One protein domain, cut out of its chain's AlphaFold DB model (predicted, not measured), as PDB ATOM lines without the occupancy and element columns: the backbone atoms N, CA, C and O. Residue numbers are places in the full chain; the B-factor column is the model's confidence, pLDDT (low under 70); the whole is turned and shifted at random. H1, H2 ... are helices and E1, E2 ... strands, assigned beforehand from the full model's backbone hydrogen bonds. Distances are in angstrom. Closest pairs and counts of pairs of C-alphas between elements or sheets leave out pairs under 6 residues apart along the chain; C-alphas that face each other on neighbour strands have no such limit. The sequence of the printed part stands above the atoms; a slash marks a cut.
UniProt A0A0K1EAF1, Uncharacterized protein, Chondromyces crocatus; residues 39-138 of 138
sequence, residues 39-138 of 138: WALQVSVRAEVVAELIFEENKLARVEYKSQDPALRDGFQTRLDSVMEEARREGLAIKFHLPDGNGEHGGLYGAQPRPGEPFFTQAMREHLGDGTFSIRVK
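What this domain is: This is residues 39 to 138 of the 138 residues of an uncharacterized protein of Chondromyces crocatus (UniProt A0A0K1EAF1). A four-stranded sheet, E3 E2 E1 E6, has two helices, H1 and H2, over one face and its other face bare. The hairpin of E4 and E5 makes an arm at one end of the long axis, beyond H2. The 100 printed residues include two named helices and six named strands, in the order E1 E2 E3 H1 E4 E5 H2 E6; both sheets are antiparallel and the class is mixed. The whole is only just compact, close to loose, with a radius of gyration of the C-alphas of 14.7 A, and elongated, spanning 51 by 27 by 20 A.

How they stand to each other: Start with E1, residues 39 to 45, E2, residues 48 to 56, and E3, residues 59 to 65: a meander, each strand the antiparallel neighbour of the one before. Find N 43 and O 51 at 2.8 A, and N 54 and O 62 at 2.9 A. H1, residues 70 to 89, runs along E2, 26 degrees on the local plane, at a height over the sheet of 10.1 A; Val 50 and Arg 73 have their closest C-alphas, 6.5 A. In E4, residues 94 to 99, and E5, residues 105 to 111, a hairpin, N 108 and O 96 are 2.9 A apart. H2, residues 120 to 128, is on the same face as H1, at a height of 8.2 A. With residues 79 to 83 alone H1 touches H2, at a steep tilt of 50 degrees, opposite ways; the closest C-alphas, of Leu 80 and Leu 128, are 6.8 A apart. The closest C-alphas of E4 and H2, Ile 94 and Ala 123, are 5.7 A apart. E6, residues 134 to 137, is E1's antiparallel neighbour, with N 42 and O 136 at 2.8 A. In both helices every O i to N i+4 pair is within hydrogen-bond range.

Where its parts are: Find C-alpha 39 at (43.333, -29.238, 17.751), where E1 begins; it measures 20.1 A, E2 24.6 A. H1 runs 28.2 A from C-alpha 70 at (57.631, -11.418, 28.662). E6 ends at C-alpha 137, (42.695, -22.596, 14.134).

The domain as a whole: The C-alphas farthest apart, of Gln 68 and Asn 102, are 51.1 A apart. The printed part has no cut and no long link. Residues 95 to 110 have pLDDT under 70.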
ATOM      1  N   TRP A  39      43.382 -30.567  18.359       84.25
ATOM      2  CA  TRP A  39      43.333 -29.238  17.751       84.25
ATOM      3  C   TRP A  39      44.496 -28.387  18.221       84.25
ATOM      4  O   TRP A  39      44.966 -28.532  19.348       84.25
ATOM      5  N   ALA A  40      44.913 -27.441  17.388       92.06
ATOM      6  CA  ALA A  40      45.801 -26.373  17.809       92.06
ATOM      7  C   ALA A  40      45.151 -25.011  17.544       92.06
ATOM      8  O   ALA A  40      44.656 -24.742  16.448       92.06
ATOM      9  N   LEU A  41      45.163 -24.146  18.555       93.56
ATOM     10  CA  LEU A  41      44.794 -22.742  18.427       93.56
ATOM     11  C   LEU A  41      46.061 -21.902  18.477       93.56
ATOM     12  O   LEU A  41      46.822 -21.960  19.441       93.56
ATOM     13  N   GLN A  42      46.285 -21.105  17.443       96.19
ATOM     14  CA  GLN A  42      47.356 -20.126  17.438       96.19
ATOM     15  C   GLN A  42      46.833 -18.781  17.934       96.19
ATOM     16  O   GLN A  42      45.799 -18.296  17.472       96.19
ATOM     17  N   VAL A  43      47.593 -18.184  18.843       95.88
ATOM     18  CA  VAL A  43      47.329 -16.880  19.445       95.88
ATOM     19  C   VAL A  43      48.347 -15.894  18.929       95.88
ATOM     20  O   VAL A  43      49.553 -16.115  19.053       95.88
ATOM     21  N   SER A  44      47.857 -14.783  18.402       95.62
ATOM     22  CA  SER A  44      48.698 -13.734  17.847       95.62
ATOM     23  C   SER A  44      48.287 -12.362  18.362       95.62
ATOM     24  O   SER A  44      47.112 -12.106  18.614       95.62
ATOM     25  N   VAL A  45      49.254 -11.455  18.458       94.75
ATOM     26  CA  VAL A  45      49.029 -10.016  18.628       94.75
ATOM     27  C   VAL A  45      49.618  -9.337  17.401       94.75
ATOM     28  O   VAL A  45      50.816  -9.427  17.137       94.75
ATOM     29  N   ARG A  46      48.772  -8.670  16.609       89.44
ATOM     30  CA  ARG A  46      49.155  -8.143  15.287       89.44
ATOM     31  C   ARG A  46      49.764  -9.259  14.413       89.44
ATOM     32  O   ARG A  46      49.056 -10.195  14.059       89.44
ATOM     33  N   ALA A  47      51.047  -9.161  14.060       88.62
ATOM     34  CA  ALA A  47      51.765 -10.152  13.255       88.62
ATOM     35  C   ALA A  47      52.610 -11.133  14.094       88.62
ATOM     36  O   ALA A  47      53.187 -12.065  13.537       88.62
ATOM     37  N   GLU A  48      52.701 -10.933  15.410       92.38
ATOM     38  CA  GLU A  48      53.515 -11.762  16.296       92.38
ATOM     39  C   GLU A  48      52.691 -12.917  16.863       92.38
ATOM     40  O   GLU A  48      51.616 -12.708  17.423       92.38
ATOM     41  N   VAL A  49      53.206 -14.141  16.731       95.69
ATOM     42  CA  VAL A  49      52.618 -15.319  17.377       95.69
ATOM     43  C   VAL A  49      53.064 -15.336  18.833       95.69
ATOM     44  O   VAL A  49      54.251 -15.465  19.127       95.69
ATOM     45  N   VAL A  50      52.102 -15.234  19.744       96.31
ATOM     46  CA  VAL A  50      52.352 -15.230  21.187       96.31
ATOM     47  C   VAL A  50      52.458 -16.650  21.716       96.31
ATOM     48  O   VAL A  50      53.440 -16.985  22.383       96.31
ATOM     49  N   ALA A  51      51.484 -17.495  21.384       96.88
ATOM     50  CA  ALA A  51      51.410 -18.864  21.868       96.88
ATOM     51  C   ALA A  51      50.669 -19.781  20.890       96.88
ATOM     52  O   ALA A  51      49.870 -19.337  20.065       96.88
ATOM     53  N   GLU A  52      50.913 -21.079  21.014       97.00
ATOM     54  CA  GLU A  52      50.102 -22.131  20.410       97.00
ATOM     55  C   GLU A  52      49.521 -23.006  21.522       97.00
ATOM     56  O   GLU A  52      50.256 -23.541  22.351       97.00
ATOM     57  N   LEU A  53      48.200 -23.131  21.563       96.12
ATOM     58  CA  LEU A  53      47.483 -23.962  22.520       96.12
ATOM     59  C   LEU A  53      47.134 -25.260  21.829       96.12
ATOM     60  O   LEU A  53      46.516 -25.250  20.767       96.12
ATOM     61  N   ILE A  54      47.515 -26.367  22.440       95.12
ATOM     62  CA  ILE A  54      47.330 -27.695  21.880       95.12
ATOM     63  C   ILE A  54      46.306 -28.406  22.742       95.12
ATOM     64  O   ILE A  54      46.464 -28.511  23.961       95.12
ATOM     65  N   PHE A  55      45.253 -28.866  22.086       92.94
ATOM     66  CA  PHE A  55      44.123 -29.533  22.692       92.94
ATOM     67  C   PHE A  55      44.120 -31.000  22.296       92.94
ATOM     68  O   PHE A  55      44.283 -31.330  21.121       92.94
ATOM     69  N   GLU A  56      43.889 -31.857  23.281       92.50
ATOM     70  CA  GLU A  56      43.697 -33.295  23.117       92.50
ATOM     71  C   GLU A  56      42.393 -33.675  23.808       92.50
ATOM     72  O   GLU A  56      42.147 -33.281  24.949       92.50
ATOM     73  N   GLU A  57      41.522 -34.379  23.092       89.94
ATOM     74  CA  GLU A  57      40.182 -34.762  23.550       89.94
ATOM     75  C   GLU A  57      39.402 -33.583  24.149       89.94
ATOM     76  O   GLU A  57      38.789 -33.693  25.209       89.94
ATOM     77  N   ASN A  58      39.458 -32.423  23.483       89.19
ATOM     78  CA  ASN A  58      38.819 -31.186  23.938       89.19
ATOM     79  C   ASN A  58      39.296 -30.693  25.316       89.19
ATOM     80  O   ASN A  58      38.566 -29.998  26.017       89.19
ATOM     81  N   LYS A  59      40.523 -31.019  25.726       91.38
ATOM     82  CA  LYS A  59      41.188 -30.461  26.913       91.38
ATOM     83  C   LYS A  59      42.459 -29.760  26.490       91.38
ATOM     84  O   LYS A  59      43.163 -30.243  25.611       91.38
ATOM     85  N   LEU A  60      42.773 -28.641  27.136       93.62
ATOM     86  CA  LEU A  60      44.062 -27.989  26.941       93.62
ATOM     87  C   LEU A  60      45.169 -28.913  27.467       93.62
ATOM     88  O   LEU A  60      45.296 -29.100  28.675       93.62
ATOM     89  N   ALA A  61      45.940 -29.500  26.555       94.00
ATOM     90  CA  ALA A  61      47.012 -30.436  26.875       94.00
ATOM     91  C   ALA A  61      48.324 -29.698  27.154       94.00
ATOM     92  O   ALA A  61      49.035 -30.016  28.106       94.00
ATOM     93  N   ARG A  62      48.649 -28.691  26.334       95.19
ATOM     94  CA  ARG A  62      49.861 -27.876  26.498       95.19
ATOM     95  C   ARG A  62      49.735 -26.504  25.847       95.19
ATOM     96  O   ARG A  62      48.976 -26.320  24.897       95.19
ATOM     97  N   VAL A  63      50.534 -25.563  26.343       96.81
ATOM     98  CA  VAL A  63      50.695 -24.214  25.792       96.81
ATOM     99  C   VAL A  63      52.153 -24.035  25.394       96.81
ATOM    100  O   VAL A  63      53.052 -24.204  26.216       96.81
ATOM    101  N   GLU A  64      52.399 -23.702  24.134       97.00
ATOM    102  CA  GLU A  64      53.730 -23.417  23.611       97.00
ATOM    103  C   GLU A  64      53.877 -21.921  23.337       97.00
ATOM    104  O   GLU A  64      53.409 -21.417  22.318       97.00
ATOM    105  N   TYR A  65      54.567 -21.208  24.224       96.44
ATOM    106  CA  TYR A  65      54.894 -19.801  24.014       96.44
ATOM    107  C   TYR A  65      55.924 -19.626  22.894       96.44
ATOM    108  O   TYR A  65      56.969 -20.277  22.889       96.44
ATOM    109  N   LYS A  66      55.620 -18.739  21.944       96.31
ATOM    110  CA  LYS A  66      56.467 -18.421  20.782       96.31
ATOM    111  C   LYS A  66      57.055 -17.010  20.853       96.31
ATOM    112  O   LYS A  66      58.147 -16.796  20.335       96.31
ATOM    113  N   SER A  67      56.367 -16.075  21.512       94.56
ATOM    114  CA  SER A  67      56.866 -14.709  21.708       94.56
ATOM    115  C   SER A  67      58.061 -14.677  22.667       94.56
ATOM    116  O   SER A  67      58.125 -15.436  23.639       94.56
ATOM    117  N   GLN A  68      59.013 -13.782  22.394       94.44
ATOM    118  CA  GLN A  68      60.132 -13.486  23.294       94.44
ATOM    119  C   GLN A  68      59.802 -12.362  24.286       94.44
ATOM    120  O   GLN A  68      60.547 -12.170  25.246       94.44
ATOM    121  N   ASP A  69      58.698 -11.641  24.080       95.25
ATOM    122  CA  ASP A  69      58.269 -10.553  24.951       95.25
ATOM    123  C   ASP A  69      57.614 -11.126  26.225       95.25
ATOM    124  O   ASP A  69      56.551 -11.756  26.150       95.25
ATOM    125  N   PRO A  70      58.218 -10.941  27.416       94.25
ATOM    126  CA  PRO A  70      57.631 -11.418  28.662       94.25
ATOM    127  C   PRO A  70      56.272 -10.772  28.953       94.25
ATOM    128  O   PRO A  70      55.381 -11.471  29.418       94.25
ATOM    129  N   ALA A  71      56.064  -9.499  28.605       94.12
ATOM    130  CA  ALA A  71      54.804  -8.815  28.879       94.12
ATOM    131  C   ALA A  71      53.645  -9.397  28.055       94.12
ATOM    132  O   ALA A  71      52.543  -9.567  28.576       94.12
ATOM    133  N   LEU A  72      53.892  -9.759  26.789       94.06
ATOM    134  CA  LEU A  72      52.882 -10.421  25.954       94.06
ATOM    135  C   LEU A  72      52.555 -11.827  26.458       94.06
ATOM    136  O   LEU A  72      51.384 -12.213  26.467       94.06
ATOM    137  N   ARG A  73      53.567 -12.586  26.891       95.50
ATOM    138  CA  ARG A  73      53.359 -13.928  27.455       95.50
ATOM    139  C   ARG A  73      52.570 -13.875  28.754       95.50
ATOM    140  O   ARG A  73      51.588 -14.597  28.871       95.50
ATOM    141  N   ASP A  74      52.952 -13.004  29.681       95.56
ATOM    142  CA  ASP A  74      52.302 -12.880  30.989       95.56
ATOM    143  C   ASP A  74      50.870 -12.340  30.848       95.56
ATOM    144  O   ASP A  74      49.939 -12.829  31.496       95.56
ATOM    145  N   GLY A  75      50.670 -11.376  29.941       95.00
ATOM    146  CA  GLY A  75      49.345 -10.866  29.596       95.00
ATOM    147  C   GLY A  75      48.446 -11.951  29.005       95.00
ATOM    148  O   GLY A  75      47.296 -12.096  29.426       95.00
ATOM    149  N   PHE A  76      48.975 -12.765  28.086       96.00
ATOM    150  CA  PHE A  76      48.219 -13.882  27.527       96.00
ATOM    151  C   PHE A  76      47.951 -14.982  28.561       96.00
ATOM    152  O   PHE A  76      46.831 -15.479  28.631       96.00
ATOM    153  N   GLN A  77      48.937 -15.334  29.390       96.31
ATOM    154  CA  GLN A  77      48.786 -16.327  30.457       96.31
ATOM    155  C   GLN A  77      47.673 -15.916  31.426       96.31
ATOM    156  O   GLN A  77      46.784 -16.712  31.702       96.31
ATOM    157  N   THR A  78      47.652 -14.650  31.851       96.00
ATOM    158  CA  THR A  78      46.597 -14.111  32.728       96.00
ATOM    159  C   THR A  78      45.213 -14.247  32.091       96.00
ATOM    160  O   THR A  78      44.250 -14.651  32.747       96.00
ATOM    161  N   ARG A  79      45.100 -13.942  30.790       94.75
ATOM    162  CA  ARG A  79      43.845 -14.110  30.045       94.75
ATOM    163  C   ARG A  79      43.435 -15.577  29.971       94.75
ATOM    164  O   ARG A  79      42.271 -15.895  30.209       94.75
ATOM    165  N   LEU A  80      44.379 -16.455  29.647       96.31
ATOM    166  CA  LEU A  80      44.150 -17.887  29.558       96.31
ATOM    167  C   LEU A  80      43.681 -18.459  30.896       96.31
ATOM    168  O   LEU A  80      42.698 -19.195  30.915       96.31
ATOM    169  N   ASP A  81      44.326 -18.090  31.999       96.38
ATOM    170  CA  ASP A  81      43.961 -18.548  33.340       96.38
ATOM    171  C   ASP A  81      42.548 -18.107  33.716       96.38
ATOM    172  O   ASP A  81      41.757 -18.928  34.176       96.38
ATOM    173  N   SER A  82      42.187 -16.853  33.426       95.31
ATOM    174  CA  SER A  82      40.830 -16.346  33.653       95.31
ATOM    175  C   SER A  82      39.778 -17.141  32.873       95.31
ATOM    176  O   SER A  82      38.751 -17.512  33.435       95.31
ATOM    177  N   VAL A  83      40.028 -17.424  31.589       94.69
ATOM    178  CA  VAL A  83      39.095 -18.197  30.749       94.69
ATOM    179  C   VAL A  83      39.032 -19.659  31.203       94.69
ATOM    180  O   VAL A  83      37.956 -20.250  31.239       94.69
ATOM    181  N   MET A  84      40.159 -20.257  31.590       95.44
ATOM    182  CA  MET A  84      40.199 -21.630  32.102       95.44
ATOM    183  C   MET A  84      39.503 -21.762  33.461       95.44
ATOM    184  O   MET A  84      38.886 -22.793  33.733       95.44
ATOM    185  N   GLU A  85      39.581 -20.748  34.319       95.62
ATOM    186  CA  GLU A  85      38.838 -20.714  35.578       95.62
ATOM    187  C   GLU A  85      37.327 -20.639  35.324       95.62
ATOM    188  O   GLU A  85      36.572 -21.449  35.872       95.62
ATOM    189  N   GLU A  86      36.893 -19.744  34.434       93.19
ATOM    190  CA  GLU A  86      35.496 -19.617  34.003       93.19
ATOM    191  C   GLU A  86      34.972 -20.938  33.418       93.19
ATOM    192  O   GLU A  86      33.964 -21.481  33.878       93.19
ATOM    193  N   ALA A  87      35.732 -21.538  32.500       93.06
ATOM    194  CA  ALA A  87      35.442 -22.839  31.910       93.06
ATOM    195  C   ALA A  87      35.247 -23.954  32.945       93.06
ATOM    196  O   ALA A  87      34.419 -24.847  32.764       93.06
ATOM    197  N   ARG A  88      36.041 -23.951  34.021       92.38
ATOM    198  CA  ARG A  88      35.949 -24.965  35.078       92.38
ATOM    199  C   ARG A  88      34.760 -24.731  36.001       92.38
ATOM    200  O   ARG A  88      34.170 -25.708  36.464       92.38
ATOM    201  N   ARG A  89      34.447 -23.470  36.305       92.62
ATOM    202  CA  ARG A  89      33.389 -23.096  37.253       92.62
ATOM    203  C   ARG A  89      32.006 -23.194  36.620       92.62
ATOM    204  O   ARG A  89      31.100 -23.784  37.205       92.62
ATOM    205  N   GLU A  90      31.866 -22.629  35.430       91.12
ATOM    206  CA  GLU A  90      30.580 -22.388  34.772       91.12
ATOM    207  C   GLU A  90      30.487 -23.139  33.439       91.12
ATOM    208  O   GLU A  90      29.420 -23.639  33.096       91.12
ATOM    209  N   GLY A  91      31.622 -23.362  32.772       88.75
ATOM    210  CA  GLY A  91      31.649 -23.775  31.370       88.75
ATOM    211  C   GLY A  91      31.655 -22.546  30.465       88.75
ATOM    212  O   GLY A  91      31.277 -21.455  30.882       88.75
ATOM    213  N   LEU A  92      32.131 -22.695  29.231       87.69
ATOM    214  CA  LEU A  92      32.261 -21.565  28.308       87.69
ATOM    215  C   LEU A  92      31.048 -21.485  27.395       87.69
ATOM    216  O   LEU A  92      30.833 -22.376  26.582       87.69
ATOM    217  N   ALA A  93      30.257 -20.425  27.514       83.94
ATOM    218  CA  ALA A  93      29.004 -20.310  26.779       83.94
ATOM    219  C   ALA A  93      29.238 -20.082  25.277       83.94
ATOM    220  O   ALA A  93      29.679 -19.010  24.870       83.94
ATOM    221  N   ILE A  94      28.860 -21.046  24.437       74.38
ATOM    222  CA  ILE A  94      28.863 -20.877  22.976       74.38
ATOM    223  C   ILE A  94      27.448 -20.634  22.464       74.38
ATOM    224  O   ILE A  94      26.482 -21.263  22.908       74.38
ATOM    225  N   LYS A  95      27.318 -19.700  21.519       63.12
ATOM    226  CA  LYS A  95      26.053 -19.398  20.839       63.12
ATOM    227  C   LYS A  95      26.180 -19.802  19.374       63.12
ATOM    228  O   LYS A  95      26.723 -19.043  18.576       63.12
ATOM    229  N   PHE A  96      25.668 -20.976  19.003       62.50
ATOM    230  CA  PHE A  96      25.491 -21.286  17.580       62.50
ATOM    231  C   PHE A  96      24.237 -20.601  17.061       62.50
ATOM    232  O   PHE A  96      23.242 -20.537  17.775       62.50
ATOM    233  N   HIS A  97      24.255 -20.176  15.802       54.81
ATOM    234  CA  HIS A  97      23.041 -19.901  15.041       54.81
ATOM    235  C   HIS A  97      22.749 -21.145  14.196       54.81
ATOM    236  O   HIS A  97      23.453 -21.374  13.214       54.81
ATOM    237  N   LEU A  98      21.757 -21.962  14.565       47.88
ATOM    238  CA  LEU A  98      21.173 -22.883  13.591       47.88
ATOM    239  C   LEU A  98      20.073 -22.117  12.844       47.88
ATOM    240  O   LEU A  98      19.346 -21.346  13.465       47.88
ATOM    241  N   PRO A  99      19.928 -22.270  11.522       48.53
ATOM    242  CA  PRO A  99      18.692 -21.868  10.874       48.53
ATOM    243  C   PRO A  99      17.582 -22.789  11.391       48.53
ATOM    244  O   PRO A  99      17.705 -24.014  11.322       48.53
ATOM    245  N   ASP A 100      16.508 -22.224  11.934       55.25
ATOM    246  CA  ASP A 100      15.293 -23.002  12.133       55.25
ATOM    247  C   ASP A 100      14.631 -23.293  10.774       55.25
ATOM    248  O   ASP A 100      15.030 -22.770   9.728       55.25
ATOM    249  N   GLY A 101      13.611 -24.158  10.763       48.94
ATOM    250  CA  GLY A 101      12.893 -24.549   9.541       48.94
ATOM    251  C   GLY A 101      12.224 -23.395   8.774       48.94
ATOM    252  O   GLY A 101      11.709 -23.634   7.684       48.94
ATOM    253  N   ASN A 102      12.252 -22.166   9.307       57.22
ATOM    254  CA  ASN A 102      11.702 -20.951   8.707       57.22
ATOM    255  C   ASN A 102      12.792 -19.975   8.220       57.22
ATOM    256  O   ASN A 102      12.465 -18.918   7.680       57.22
ATOM    257  N   GLY A 103      14.077 -20.312   8.381       51.19
ATOM    258  CA  GLY A 103      15.190 -19.436   8.018       51.19
ATOM    259  C   GLY A 103      15.430 -18.291   9.005       51.19
ATOM    260  O   GLY A 103      16.244 -17.412   8.714       51.19
ATOM    261  N   GLU A 104      14.779 -18.296  10.173       53.81
ATOM    262  CA  GLU A 104      15.197 -17.456  11.291       53.81
ATOM    263  C   GLU A 104      16.350 -18.150  12.026       53.81
ATOM    264  O   GLU A 104      16.426 -19.375  12.127       53.81
ATOM    265  N   HIS A 105      17.323 -17.366  12.487       48.06
ATOM    266  CA  HIS A 105      18.510 -17.864  13.179       48.06
ATOM    267  C   HIS A 105      18.118 -18.377  14.581       48.06
ATOM    268  O   HIS A 105      18.321 -17.693  15.586       48.06
ATOM    269  N   GLY A 106      17.534 -19.570  14.658       42.03
ATOM    270  CA  GLY A 106      17.268 -20.304  15.887       42.03
ATOM    271  C   GLY A 106      18.575 -20.698  16.566       42.03
ATOM    272  O   GLY A 106      19.174 -21.732  16.277       42.03
ATOM    273  N   GLY A 107      19.061 -19.849  17.467       45.81
ATOM    274  CA  GLY A 107      20.294 -20.145  18.177       45.81
ATOM    275  C   GLY A 107      20.189 -21.443  18.983       45.81
ATOM    276  O   GLY A 107      19.218 -21.622  19.720       45.81
ATOM    277  N   LEU A 108      21.205 -22.317  18.919       49.25
ATOM    278  CA  LEU A 108      21.444 -23.248  20.028       49.25
ATOM    279  C   LEU A 108      21.919 -22.389  21.197       49.25
ATOM    280  O   LEU A 108      23.109 -22.149  21.395       49.25
ATOM    281  N   TYR A 109      20.957 -21.839  21.924       52.41
ATOM    282  CA  TYR A 109      21.201 -21.147  23.172       52.41
ATOM    283  C   TYR A 109      21.671 -22.175  24.208       52.41
ATOM    284  O   TYR A 109      20.924 -23.088  24.551       52.41
ATOM    285  N   GLY A 110      22.876 -21.995  24.757       59.25
ATOM    286  CA  GLY A 110      23.186 -22.488  26.102       59.25
ATOM    287  C   GLY A 110      24.105 -23.702  26.234       59.25
ATOM    288  O   GLY A 110      24.181 -24.243  27.337       59.25
ATOM    289  N   ALA A 111      24.833 -24.117  25.194       73.56
ATOM    290  CA  ALA A 111      25.938 -25.051  25.412       73.56
ATOM    291  C   ALA A 111      27.044 -24.341  26.215       73.56
ATOM    292  O   ALA A 111      27.509 -23.270  25.826       73.56
ATOM    293  N   GLN A 112      27.430 -24.926  27.348       87.00
ATOM    294  CA  GLN A 112      28.482 -24.425  28.240       87.00
ATOM    295  C   GLN A 112      29.560 -25.501  28.411       87.00
ATOM    296  O   GLN A 112      29.713 -26.041  29.508       87.00
ATOM    297  N   PRO A 113      30.264 -25.877  27.328       86.56
ATOM    298  CA  PRO A 113      31.282 -26.907  27.395       86.56
ATOM    299  C   PRO A 113      32.362 -26.589  28.426       86.56
ATOM    300  O   PRO A 113      32.917 -25.486  28.492       86.56
ATOM    301  N   ARG A 114      32.681 -27.609  29.207       92.25
ATOM    302  CA  ARG A 114      33.797 -27.667  30.149       92.25
ATOM    303  C   ARG A 114      34.991 -28.379  29.505       92.25
ATOM    304  O   ARG A 114      34.828 -29.059  28.492       92.25
ATOM    305  N   PRO A 115      36.201 -28.287  30.086       92.81
ATOM    306  CA  PRO A 115      37.357 -29.006  29.562       92.81
ATOM    307  C   PRO A 115      37.089 -30.515  29.424       92.81
ATOM    308  O   PRO A 115      36.853 -31.213  30.412       92.81
ATOM    309  N   GLY A 116      37.173 -31.028  28.199       89.38
ATOM    310  CA  GLY A 116      36.901 -32.424  27.844       89.38
ATOM    311  C   GLY A 116      35.535 -32.681  27.237       89.38
ATOM    312  O   GLY A 116      35.293 -33.784  26.752       89.38
ATOM    313  N   GLU A 117      34.649 -31.694  27.251       88.69
ATOM    314  CA  GLU A 117      33.345 -31.797  26.614       88.69
ATOM    315  C   GLU A 117      33.440 -31.421  25.127       88.69
ATOM    316  O   GLU A 117      34.324 -30.648  24.729       88.69
ATOM    317  N   PRO A 118      32.543 -31.958  24.278       83.94
ATOM    318  CA  PRO A 118      32.410 -31.511  22.895       83.94
ATOM    319  C   PRO A 118      32.324 -29.985  22.816       83.94
ATOM    320  O   PRO A 118      31.765 -29.347  23.703       83.94
ATOM    321  N   PHE A 119      32.878 -29.394  21.758       83.31
ATOM    322  CA  PHE A 119      32.892 -27.943  21.526       83.31
ATOM    323  C   PHE A 119      33.727 -27.088  22.496       83.31
ATOM    324  O   PHE A 119      33.822 -25.880  22.279       83.31
ATOM    325  N   PHE A 120      34.402 -27.651  23.509       88.06
ATOM    326  CA  PHE A 120      35.245 -26.851  24.414       88.06
ATOM    327  C   PHE A 120      36.334 -26.070  23.672       88.06
ATOM    328  O   PHE A 120      36.531 -24.880  23.910       88.06
ATOM    329  N   THR A 121      37.017 -26.713  22.724       88.81
ATOM    330  CA  THR A 121      38.057 -26.067  21.911       88.81
ATOM    331  C   THR A 121      37.493 -24.885  21.113       88.81
ATOM    332  O   THR A 121      38.138 -23.841  20.997       88.81
ATOM    333  N   GLN A 122      36.272 -25.014  20.588       86.62
ATOM    334  CA  GLN A 122      35.592 -23.916  19.905       86.62
ATOM    335  C   GLN A 122      35.251 -22.785  20.881       86.62
ATOM    336  O   GLN A 122      35.504 -21.619  20.578       86.62
ATOM    337  N   ALA A 123      34.736 -23.124  22.060       88.00
ATOM    338  CA  ALA A 123      34.420 -22.148  23.089       88.00
ATOM    339  C   ALA A 123      35.661 -21.353  23.514       88.00
ATOM    340  O   ALA A 123      35.625 -20.125  23.576       88.00
ATOM    341  N   MET A 124      36.797 -22.031  23.691       91.69
ATOM    342  CA  MET A 124      38.089 -21.399  23.963       91.69
ATOM    343  C   MET A 124      38.497 -20.417  22.862       91.69
ATOM    344  O   MET A 124      38.936 -19.310  23.165       91.69
ATOM    345  N   ARG A 125      38.324 -20.775  21.584       90.00
ATOM    346  CA  ARG A 125      38.612 -19.870  20.457       90.00
ATOM    347  C   ARG A 125      37.811 -18.570  20.548       90.00
ATOM    348  O   ARG A 125      38.358 -17.509  20.266       90.00
ATOM    349  N   GLU A 126      36.540 -18.658  20.928       87.69
ATOM    350  CA  GLU A 126      35.645 -17.501  21.046       87.69
ATOM    351  C   GLU A 126      35.974 -16.626  22.264       87.69
ATOM    352  O   GLU A 126      35.910 -15.404  22.163       87.69
ATOM    353  N   HIS A 127      36.385 -17.224  23.386       90.19
ATOM    354  CA  HIS A 127      36.625 -16.493  24.638       90.19
ATOM    355  C   HIS A 127      38.055 -15.959  24.770       90.19
ATOM    356  O   HIS A 127      38.281 -14.966  25.460       90.19
ATOM    357  N   LEU A 128      39.044 -16.574  24.119       91.88
ATOM    358  CA  LEU A 128      40.429 -16.101  24.192       91.88
ATOM    359  C   LEU A 128      40.681 -14.833  23.364       91.88
ATOM    360  O   LEU A 128      41.652 -14.130  23.636       91.88
ATOM    361  N   GLY A 129      39.827 -14.524  22.386       86.94
ATOM    362  CA  GLY A 129      39.907 -13.278  21.626       86.94
ATOM    363  C   GLY A 129      39.252 -12.113  22.369       86.94
ATOM    364  O   GLY A 129      38.097 -12.208  22.772       86.94
ATOM    365  N   ASP A 130      39.967 -10.999  22.533       81.44
ATOM    366  CA  ASP A 130      39.485  -9.820  23.280       81.44
ATOM    367  C   ASP A 130      39.833  -8.476  22.608       81.44
ATOM    368  O   ASP A 130      39.800  -7.417  23.232       81.44
ATOM    369  N   GLY A 131      40.191  -8.512  21.321       82.00
ATOM    370  CA  GLY A 131      40.657  -7.349  20.557       82.00
ATOM    371  C   GLY A 131      42.156  -7.068  20.703       82.00
ATOM    372  O   GLY A 131      42.736  -6.452  19.807       82.00
ATOM    373  N   THR A 132      42.804  -7.577  21.755       88.25
ATOM    374  CA  THR A 132      44.270  -7.606  21.873       88.25
ATOM    375  C   THR A 132      44.808  -8.879  21.235       88.25
ATOM    376  O   THR A 132      45.635  -8.824  20.320       88.25
ATOM    377  N   PHE A 133      44.294 -10.026  21.678       92.19
ATOM    378  CA  PHE A 133      44.674 -11.331  21.157       92.19
ATOM    379  C   PHE A 133      43.738 -11.758  20.027       92.19
ATOM    380  O   PHE A 133      42.514 -11.680  20.127       92.19
ATOM    381  N   SER A 134      44.330 -12.218  18.932       93.25
ATOM    382  CA  SER A 134      43.637 -12.828  17.800       93.25
ATOM    383  C   SER A 134      43.875 -14.331  17.818       93.25
ATOM    384  O   SER A 134      45.019 -14.772  17.931       93.25
ATOM    385  N   ILE A 135      42.803 -15.111  17.688       93.12
ATOM    386  CA  ILE A 135      42.851 -16.572  17.757       93.12
ATOM    387  C   ILE A 135      42.489 -17.152  16.399       93.12
ATOM    388  O   ILE A 135      41.473 -16.783  15.808       93.12
ATOM    389  N   ARG A 136      43.296 -18.090  15.911       90.31
ATOM    390  CA  ARG A 136      42.976 -18.869  14.715       90.31
ATOM    391  C   ARG A 136      43.215 -20.349  14.941       90.31
ATOM    392  O   ARG A 136      44.095 -20.735  15.704       90.31
ATOM    393  N   VAL A 137      42.437 -21.161  14.243       89.06
ATOM    394  CA  VAL A 137      42.695 -22.596  14.134       89.06
ATOM    395  C   VAL A 137      43.926 -22.792  13.248       89.06
ATOM    396  O   VAL A 137      44.080 -22.075  12.254       89.06
ATOM    397  N   LYS A 138      44.816 -23.697  13.652       82.94
ATOM    398  CA  LYS A 138      46.032 -24.053  12.919       82.94
ATOM    399  C   LYS A 138      45.859 -25.368  12.174       82.94
ATOM    400  O   LYS A 138      45.231 -26.279  12.753       82.94
TER     401      LYS A 138